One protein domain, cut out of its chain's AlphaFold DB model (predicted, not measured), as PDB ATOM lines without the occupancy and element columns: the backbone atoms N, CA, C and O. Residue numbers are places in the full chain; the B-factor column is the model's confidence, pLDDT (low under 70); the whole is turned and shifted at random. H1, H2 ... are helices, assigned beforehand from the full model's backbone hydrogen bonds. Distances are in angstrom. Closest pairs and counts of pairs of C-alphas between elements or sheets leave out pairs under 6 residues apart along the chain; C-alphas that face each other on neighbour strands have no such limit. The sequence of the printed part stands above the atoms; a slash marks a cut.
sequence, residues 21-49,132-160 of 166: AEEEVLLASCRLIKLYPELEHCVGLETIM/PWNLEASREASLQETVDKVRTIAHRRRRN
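What this domain is: This is residues 21 to 49 and 132 to 160 of the 166 residues of the protein "XH domain-containing protein" of Brassica rapa subsp. pekinensis (UniProt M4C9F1). Two helices run the same way side by side but staggered, with the first part of H2 beside H1 and the far end of H2, residues 155 to 160, sticking out as an arm. Two loop stretches, residues 36 to 49 and 132 to 142, loop out to one side of this pair, and the second folds back on itself. The printed part has 58 residues with two named helices, H1 then H2, and no named strand; its class is all helix. It is compact, with a radius of gyration of the C-alphas of 11.7 A, and spans 34 by 25 by 18 A.

How they stand to each other: The longest helix is H2, residues 143 to 160. It touches H1, residues 21 to 35, with its residues 143 to 150 alone. The closest C-alphas of the two are those of Ser 29 and Leu 143, 5.4 A apart. Their lines stand at a shallow tilt of 19 degrees, and they run the same way, 16.0 A from centre to centre. In H1 and H2 every O i to N i+4 pair is within hydrogen-bond range. Before H2, residues 133 to 134 form a short antiparallel pairing with residues 139 to 140.

Where its parts are: H2 measures 26.0 A from its first C-alpha, at (6.396, -4.014, 24.238), to its last, that of Asn 160, at (-15.564, -17.939, 23.781). H1 measures 21.4 A and begins with C-alpha 21 at (17.875, -3.202, 28.710). Residues 36 to 49 hold no named element.

The domain as a whole: The two C-alphas farthest apart are those of Ala 21 and Asn 160, 36.9 A. Residues 50 to 131 are not printed, and C-alphas 49 and 132 are 9.7 A apart across the cut. The link from H1 to H2 runs across this cut. Residues 155 to 160 of H2 stand free. The mean pLDDT of the printed part is 90.2, and no printed residue is under 70.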
ATOM      1  N   ALA A  21      19.285  -3.525  28.504       94.81
ATOM      2  CA  ALA A  21      17.875  -3.202  28.710       94.81
ATOM      3  C   ALA A  21      17.041  -3.426  27.437       94.81
ATOM      4  O   ALA A  21      15.961  -4.019  27.494       94.81
ATOM      5  N   GLU A  22      17.543  -3.013  26.271       94.56
ATOM      6  CA  GLU A  22      16.881  -3.266  24.989       94.56
ATOM      7  C   GLU A  22      16.776  -4.769  24.693       94.56
ATOM      8  O   GLU A  22      15.774  -5.230  24.136       94.56
ATOM      9  N   GLU A  23      17.777  -5.558  25.094       94.19
ATOM     10  CA  GLU A  23      17.746  -7.012  24.944       94.19
ATOM     11  C   GLU A  23      16.662  -7.653  25.814       94.19
ATOM     12  O   GLU A  23      15.920  -8.518  25.340       94.19
ATOM     13  N   GLU A  24      16.532  -7.216  27.066       95.44
ATOM     14  CA  GLU A  24      15.488  -7.689  27.977       95.44
ATOM     15  C   GLU A  24      14.084  -7.350  27.469       95.44
ATOM     16  O   GLU A  24      13.192  -8.207  27.501       95.44
ATOM     17  N   VAL A  25      13.890  -6.134  26.947       96.38
ATOM     18  CA  VAL A  25      12.614  -5.699  26.361       96.38
ATOM     19  C   VAL A  25      12.254  -6.555  25.150       96.38
ATOM     20  O   VAL A  25      11.130  -7.061  25.068       96.38
ATOM     21  N   LEU A  26      13.199  -6.778  24.232       95.62
ATOM     22  CA  LEU A  26      12.970  -7.628  23.065       95.62
ATOM     23  C   LEU A  26      12.660  -9.072  23.483       95.62
ATOM     24  O   LEU A  26      11.703  -9.673  22.986       95.62
ATOM     25  N   LEU A  27      13.413  -9.623  24.439       94.94
ATOM     26  CA  LEU A  27      13.181 -10.963  24.976       94.94
ATOM     27  C   LEU A  27      11.776 -11.095  25.584       94.94
ATOM     28  O   LEU A  27      11.101 -12.102  25.352       94.94
ATOM     29  N   ALA A  28      11.319 -10.095  26.339       95.25
ATOM     30  CA  ALA A  28       9.980 -10.073  26.918       95.25
ATOM     31  C   ALA A  28       8.892 -10.072  25.835       95.25
ATOM     32  O   ALA A  28       7.987 -10.910  25.881       95.25
ATOM     33  N   SER A  29       9.014  -9.209  24.823       95.06
ATOM     34  CA  SER A  29       8.073  -9.162  23.697       95.06
ATOM     35  C   SER A  29       7.993 -10.503  22.967       95.06
ATOM     36  O   SER A  29       6.907 -11.011  22.701       95.06
ATOM     37  N   CYS A  30       9.132 -11.143  22.710       93.81
ATOM     38  CA  CYS A  30       9.169 -12.405  21.967       93.81
ATOM     39  C   CYS A  30       8.635 -13.586  22.781       93.81
ATOM     40  O   CYS A  30       8.011 -14.491  22.228       93.81
ATOM     41  N   ARG A  31       8.797 -13.560  24.111       93.50
ATOM     42  CA  ARG A  31       8.115 -14.507  25.008       93.50
ATOM     43  C   ARG A  31       6.598 -14.389  24.901       93.50
ATOM     44  O   ARG A  31       5.929 -15.418  24.901       93.50
ATOM     45  N   LEU A  32       6.060 -13.175  24.772       93.25
ATOM     46  CA  LEU A  32       4.622 -12.984  24.580       93.25
ATOM     47  C   LEU A  32       4.150 -13.569  23.246       93.25
ATOM     48  O   LEU A  32       3.159 -14.288  23.247       93.25
ATOM     49  N   ILE A  33       4.873 -13.348  22.146       91.06
ATOM     50  CA  ILE A  33       4.531 -13.946  20.842       91.06
ATOM     51  C   ILE A  33       4.561 -15.476  20.921       91.06
ATOM     52  O   ILE A  33       3.618 -16.138  20.500       91.06
ATOM     53  N   LYS A  34       5.599 -16.053  21.540       89.19
ATOM     54  CA  LYS A  34       5.714 -17.509  21.702       89.19
ATOM     55  C   LYS A  34       4.558 -18.110  22.515       89.19
ATOM     56  O   LYS A  34       4.147 -19.236  22.252       89.19
ATOM     57  N   LEU A  35       4.043 -17.381  23.508       90.69
ATOM     58  CA  LEU A  35       2.889 -17.797  24.319       90.69
ATOM     59  C   LEU A  35       1.540 -17.543  23.627       90.69
ATOM     60  O   LEU A  35       0.572 -18.260  23.888       90.69
ATOM     61  N   TYR A  36       1.474 -16.537  22.756       90.50
ATOM     62  CA  TYR A  36       0.284 -16.128  22.012       90.50
ATOM     63  C   TYR A  36       0.605 -16.050  20.510       90.50
ATOM     64  O   TYR A  36       0.802 -14.949  19.989       90.50
ATOM     65  N   PRO A  37       0.645 -17.197  19.802       87.31
ATOM     66  CA  PRO A  37       1.007 -17.247  18.385       87.31
ATOM     67  C   PRO A  37       0.107 -16.404  17.474       87.31
ATOM     68  O   PRO A  37       0.505 -16.067  16.368       87.31
ATOM     69  N   GLU A  38      -1.085 -15.997  17.927       89.06
ATOM     70  CA  GLU A  38      -1.939 -15.049  17.194       89.06
ATOM     71  C   GLU A  38      -1.300 -13.660  17.000       89.06
ATOM     72  O   GLU A  38      -1.802 -12.855  16.216       89.06
ATOM     73  N   LEU A  39      -0.222 -13.365  17.731       86.69
ATOM     74  CA  LEU A  39       0.591 -12.159  17.577       86.69
ATOM     75  C   LEU A  39       1.668 -12.295  16.499       86.69
ATOM     76  O   LEU A  39       2.275 -11.289  16.131       86.69
ATOM     77  N   GLU A  40       1.951 -13.514  16.038       85.19
ATOM     78  CA  GLU A  40       2.960 -13.750  15.016       85.19
ATOM     79  C   GLU A  40       2.470 -13.210  13.672       85.19
ATOM     80  O   GLU A  40       1.438 -13.614  13.130       85.19
ATOM     81  N   HIS A  41       3.236 -12.272  13.125       80.75
ATOM     82  CA  HIS A  41       3.007 -11.703  11.809       80.75
ATOM     83  C   HIS A  41       4.331 -11.734  11.048       80.75
ATOM     84  O   HIS A  41       5.214 -10.921  11.302       80.75
ATOM     85  N   CYS A  42       4.472 -12.687  10.127       78.38
ATOM     86  CA  CYS A  42       5.635 -12.790   9.252       78.38
ATOM     87  C   CYS A  42       5.317 -12.090   7.924       78.38
ATOM     88  O   CYS A  42       4.500 -12.579   7.145       78.38
ATOM     89  N   VAL A  43       5.919 -10.920   7.698       76.50
ATOM     90  CA  VAL A  43       5.627 -10.045   6.536       76.50
ATOM     91  C   VAL A  43       6.803  -9.981   5.558       76.50
ATOM     92  O   VAL A  43       6.688  -9.446   4.462       76.50
ATOM     93  N   GLY A  44       7.935 -10.586   5.916       82.62
ATOM     94  CA  GLY A  44       9.129 -10.615   5.083       82.62
ATOM     95  C   GLY A  44      10.404 -10.682   5.910       82.62
ATOM     96  O   GLY A  44      10.374 -10.927   7.118       82.62
ATOM     97  N   LEU A  45      11.535 -10.420   5.250       84.31
ATOM     98  CA  LEU A  45      12.863 -10.451   5.875       84.31
ATOM     99  C   LEU A  45      12.989  -9.460   7.043       84.31
ATOM    100  O   LEU A  45      13.682  -9.741   8.012       84.31
ATOM    101  N   GLU A  46      12.255  -8.348   6.996       84.44
ATOM    102  CA  GLU A  46      12.213  -7.325   8.050       84.44
ATOM    103  C   GLU A  46      11.719  -7.844   9.407       84.44
ATOM    104  O   GLU A  46      12.106  -7.310  10.447       84.44
ATOM    105  N   THR A  47      10.909  -8.909   9.407       88.50
ATOM    106  CA  THR A  47      10.406  -9.557  10.629       88.50
ATOM    107  C   THR A  47      11.368 -10.602  11.195       88.50
ATOM    108  O   THR A  47      11.212 -11.020  12.343       88.50
ATOM    109  N   ILE A  48      12.398 -10.986  10.436       89.75
ATOM    110  CA  ILE A  48      13.397 -11.968  10.860       89.75
ATOM    111  C   ILE A  48      14.420 -11.284  11.772       89.75
ATOM    112  O   ILE A  48      14.984 -10.238  11.444       89.75
ATOM    113  N   MET A  49      14.663 -11.885  12.933       91.56
ATOM    114  CA  MET A  49      15.685 -11.437  13.873       91.56
ATOM    115  C   MET A  49      17.097 -11.598  13.311       91.56
ATOM    116  O   MET A  49      17.441 -12.633  12.744       91.56
ATOM    117  N   PRO A 132       8.493  -8.951  17.235       92.06
ATOM    118  CA  PRO A 132       7.145  -8.380  17.341       92.06
ATOM    119  C   PRO A 132       6.888  -7.375  16.217       92.06
ATOM    120  O   PRO A 132       7.653  -6.433  16.047       92.06
ATOM    121  N   TRP A 133       5.794  -7.534  15.467       93.88
ATOM    122  CA  TRP A 133       5.501  -6.665  14.323       93.88
ATOM    123  C   TRP A 133       4.144  -5.965  14.434       93.88
ATOM    124  O   TRP A 133       3.115  -6.567  14.769       93.88
ATOM    125  N   ASN A 134       4.134  -4.666  14.135       92.62
ATOM    126  CA  ASN A 134       2.927  -3.879  13.947       92.62
ATOM    127  C   ASN A 134       2.650  -3.763  12.441       92.62
ATOM    128  O   ASN A 134       3.304  -2.997  11.739       92.62
ATOM    129  N   LEU A 135       1.651  -4.518  11.971       89.50
ATOM    130  CA  LEU A 135       1.219  -4.527  10.572       89.50
ATOM    131  C   LEU A 135       0.736  -3.161  10.080       89.50
ATOM    132  O   LEU A 135       1.042  -2.786   8.955       89.50
ATOM    133  N   GLU A 136      -0.002  -2.424  10.911       90.31
ATOM    134  CA  GLU A 136      -0.601  -1.141  10.528       90.31
ATOM    135  C   GLU A 136       0.460  -0.051  10.370       90.31
ATOM    136  O   GLU A 136       0.370   0.785   9.477       90.31
ATOM    137  N   ALA A 137       1.480  -0.079  11.230       91.50
ATOM    138  CA  ALA A 137       2.572   0.887  11.213       91.50
ATOM    139  C   ALA A 137       3.785   0.430  10.380       91.50
ATOM    140  O   ALA A 137       4.768   1.164  10.314       91.50
ATOM    141  N   SER A 138       3.742  -0.779   9.802       90.25
ATOM    142  CA  SER A 138       4.839  -1.408   9.049       90.25
ATOM    143  C   SER A 138       6.199  -1.301   9.754       90.25
ATOM    144  O   SER A 138       7.208  -0.943   9.150       90.25
ATOM    145  N   ARG A 139       6.220  -1.577  11.064       92.69
ATOM    146  CA  ARG A 139       7.432  -1.527  11.895       92.69
ATOM    147  C   ARG A 139       7.392  -2.555  13.015       92.69
ATOM    148  O   ARG A 139       6.345  -3.118  13.332       92.69
ATOM    149  N   GLU A 140       8.527  -2.716  13.686       92.62
ATOM    150  CA  GLU A 140       8.596  -3.470  14.932       92.62
ATOM    151  C   GLU A 140       7.620  -2.883  15.968       92.62
ATOM    152  O   GLU A 140       7.526  -1.660  16.143       92.62
ATOM    153  N   ALA A 141       6.851  -3.756  16.618       94.12
ATOM    154  CA  ALA A 141       5.923  -3.357  17.665       94.12
ATOM    155  C   ALA A 141       6.672  -3.154  18.985       94.12
ATOM    156  O   ALA A 141       7.536  -3.940  19.371       94.12
ATOM    157  N   SER A 142       6.288  -2.115  19.712       94.75
ATOM    158  CA  SER A 142       6.734  -1.890  21.081       94.75
ATOM    159  C   SER A 142       6.221  -2.986  22.020       94.75
ATOM    160  O   SER A 142       5.223  -3.671  21.754       94.75
ATOM    161  N   LEU A 143       6.866  -3.116  23.183       94.56
ATOM    162  CA  LEU A 143       6.396  -4.014  24.238       94.56
ATOM    163  C   LEU A 143       4.964  -3.664  24.672       94.56
ATOM    164  O   LEU A 143       4.150  -4.563  24.861       94.56
ATOM    165  N   GLN A 144       4.631  -2.372  24.771       95.62
ATOM    166  CA  GLN A 144       3.293  -1.925  25.167       95.62
ATOM    167  C   GLN A 144       2.226  -2.345  24.144       95.62
ATOM    168  O   GLN A 144       1.230  -2.957  24.525       95.62
ATOM    169  N   GLU A 145       2.469  -2.119  22.846       95.06
ATOM    170  CA  GLU A 145       1.577  -2.590  21.771       95.06
ATOM    171  C   GLU A 145       1.386  -4.115  21.824       95.06
ATOM    172  O   GLU A 145       0.273  -4.620  21.661       95.06
ATOM    173  N   THR A 146       2.461  -4.858  22.101       94.19
ATOM    174  CA  THR A 146       2.414  -6.319  22.253       94.19
ATOM    175  C   THR A 146       1.537  -6.726  23.442       94.19
ATOM    176  O   THR A 146       0.656  -7.579  23.303       94.19
ATOM    177  N   VAL A 147       1.717  -6.089  24.602       95.12
ATOM    178  CA  VAL A 147       0.934  -6.346  25.824       95.12
ATOM    179  C   VAL A 147      -0.554  -6.040  25.625       95.12
ATOM    180  O   VAL A 147      -1.407  -6.819  26.059       95.12
ATOM    181  N   ASP A 148      -0.895  -4.949  24.946       94.62
ATOM    182  CA  ASP A 148      -2.295  -4.575  24.723       94.62
ATOM    183  C   ASP A 148      -3.019  -5.552  23.782       94.62
ATOM    184  O   ASP A 148      -4.180  -5.920  24.021       94.62
ATOM    185  N   LYS A 149      -2.316  -6.086  22.775       92.38
ATOM    186  CA  LYS A 149      -2.843  -7.183  21.951       92.38
ATOM    187  C   LYS A 149      -3.041  -8.466  22.764       92.38
ATOM    188  O   LYS A 149      -4.097  -9.091  22.642       92.38
ATOM    189  N   VAL A 150      -2.100  -8.831  23.644       92.88
ATOM    190  CA  VAL A 150      -2.250  -9.990  24.552       92.88
ATOM    191  C   VAL A 150      -3.515  -9.864  25.403       92.88
ATOM    192  O   VAL A 150      -4.299 -10.811  25.481       92.88
ATOM    193  N   ARG A 151      -3.763  -8.690  26.004       91.50
ATOM    194  CA  ARG A 151      -4.982  -8.440  26.798       91.50
ATOM    195  C   ARG A 151      -6.240  -8.663  25.965       91.50
ATOM    196  O   ARG A 151      -7.170  -9.341  26.408       91.50
ATOM    197  N   THR A 152      -6.248  -8.151  24.738       91.69
ATOM    198  CA  THR A 152      -7.364  -8.326  23.801       91.69
ATOM    199  C   THR A 152      -7.613  -9.804  23.485       91.69
ATOM    200  O   THR A 152      -8.758 -10.261  23.549       91.69
ATOM    201  N   ILE A 153      -6.559 -10.576  23.205       90.50
ATOM    202  CA  ILE A 153      -6.646 -12.022  22.939       90.50
ATOM    203  C   ILE A 153      -7.178 -12.770  24.165       90.50
ATOM    204  O   ILE A 153      -8.121 -13.556  24.049       90.50
ATOM    205  N   ALA A 154      -6.635 -12.497  25.353       88.38
ATOM    206  CA  ALA A 154      -7.055 -13.141  26.594       88.38
ATOM    207  C   ALA A 154      -8.545 -12.898  26.895       88.38
ATOM    208  O   ALA A 154      -9.271 -13.832  27.252       88.38
ATOM    209  N   HIS A 155      -9.033 -11.670  26.689       88.56
ATOM    210  CA  HIS A 155     -10.453 -11.352  26.837       88.56
ATOM    211  C   HIS A 155     -11.337 -12.094  25.829       88.56
ATOM    212  O   HIS A 155     -12.397 -12.589  26.214       88.56
ATOM    213  N   ARG A 156     -10.915 -12.206  24.561       87.88
ATOM    214  CA  ARG A 156     -11.651 -12.972  23.538       87.88
ATOM    215  C   ARG A 156     -11.728 -14.456  23.893       87.88
ATOM    216  O   ARG A 156     -12.815 -15.027  23.858       87.88
ATOM    217  N   ARG A 157     -10.608 -15.060  24.309       86.38
ATOM    218  CA  ARG A 157     -10.563 -16.470  24.733       86.38
ATOM    219  C   ARG A 157     -11.522 -16.741  25.897       86.38
ATOM    220  O   ARG A 157     -12.281 -17.698  25.822       86.38
ATOM    221  N   ARG A 158     -11.568 -15.874  26.919       83.50
ATOM    222  CA  ARG A 158     -12.519 -16.017  28.042       83.50
ATOM    223  C   ARG A 158     -13.985 -15.994  27.601       83.50
ATOM    224  O   ARG A 158     -14.754 -16.825  28.065       83.50
ATOM    225  N   ARG A 159     -14.376 -15.075  26.711       77.31
ATOM    226  CA  ARG A 159     -15.771 -14.995  26.231       77.31
ATOM    227  C   ARG A 159     -16.185 -16.232  25.431       77.31
ATOM    228  O   ARG A 159     -17.294 -16.717  25.604       77.31
ATOM    229  N   ASN A 160     -15.287 -16.755  24.597       73.19
ATOM    230  CA  ASN A 160     -15.564 -17.939  23.781       73.19
ATOM    231  C   ASN A 160     -15.672 -19.230  24.606       73.19
ATOM    232  O   ASN A 160     -16.324 -20.166  24.158       73.19
TER     233      ASN A 160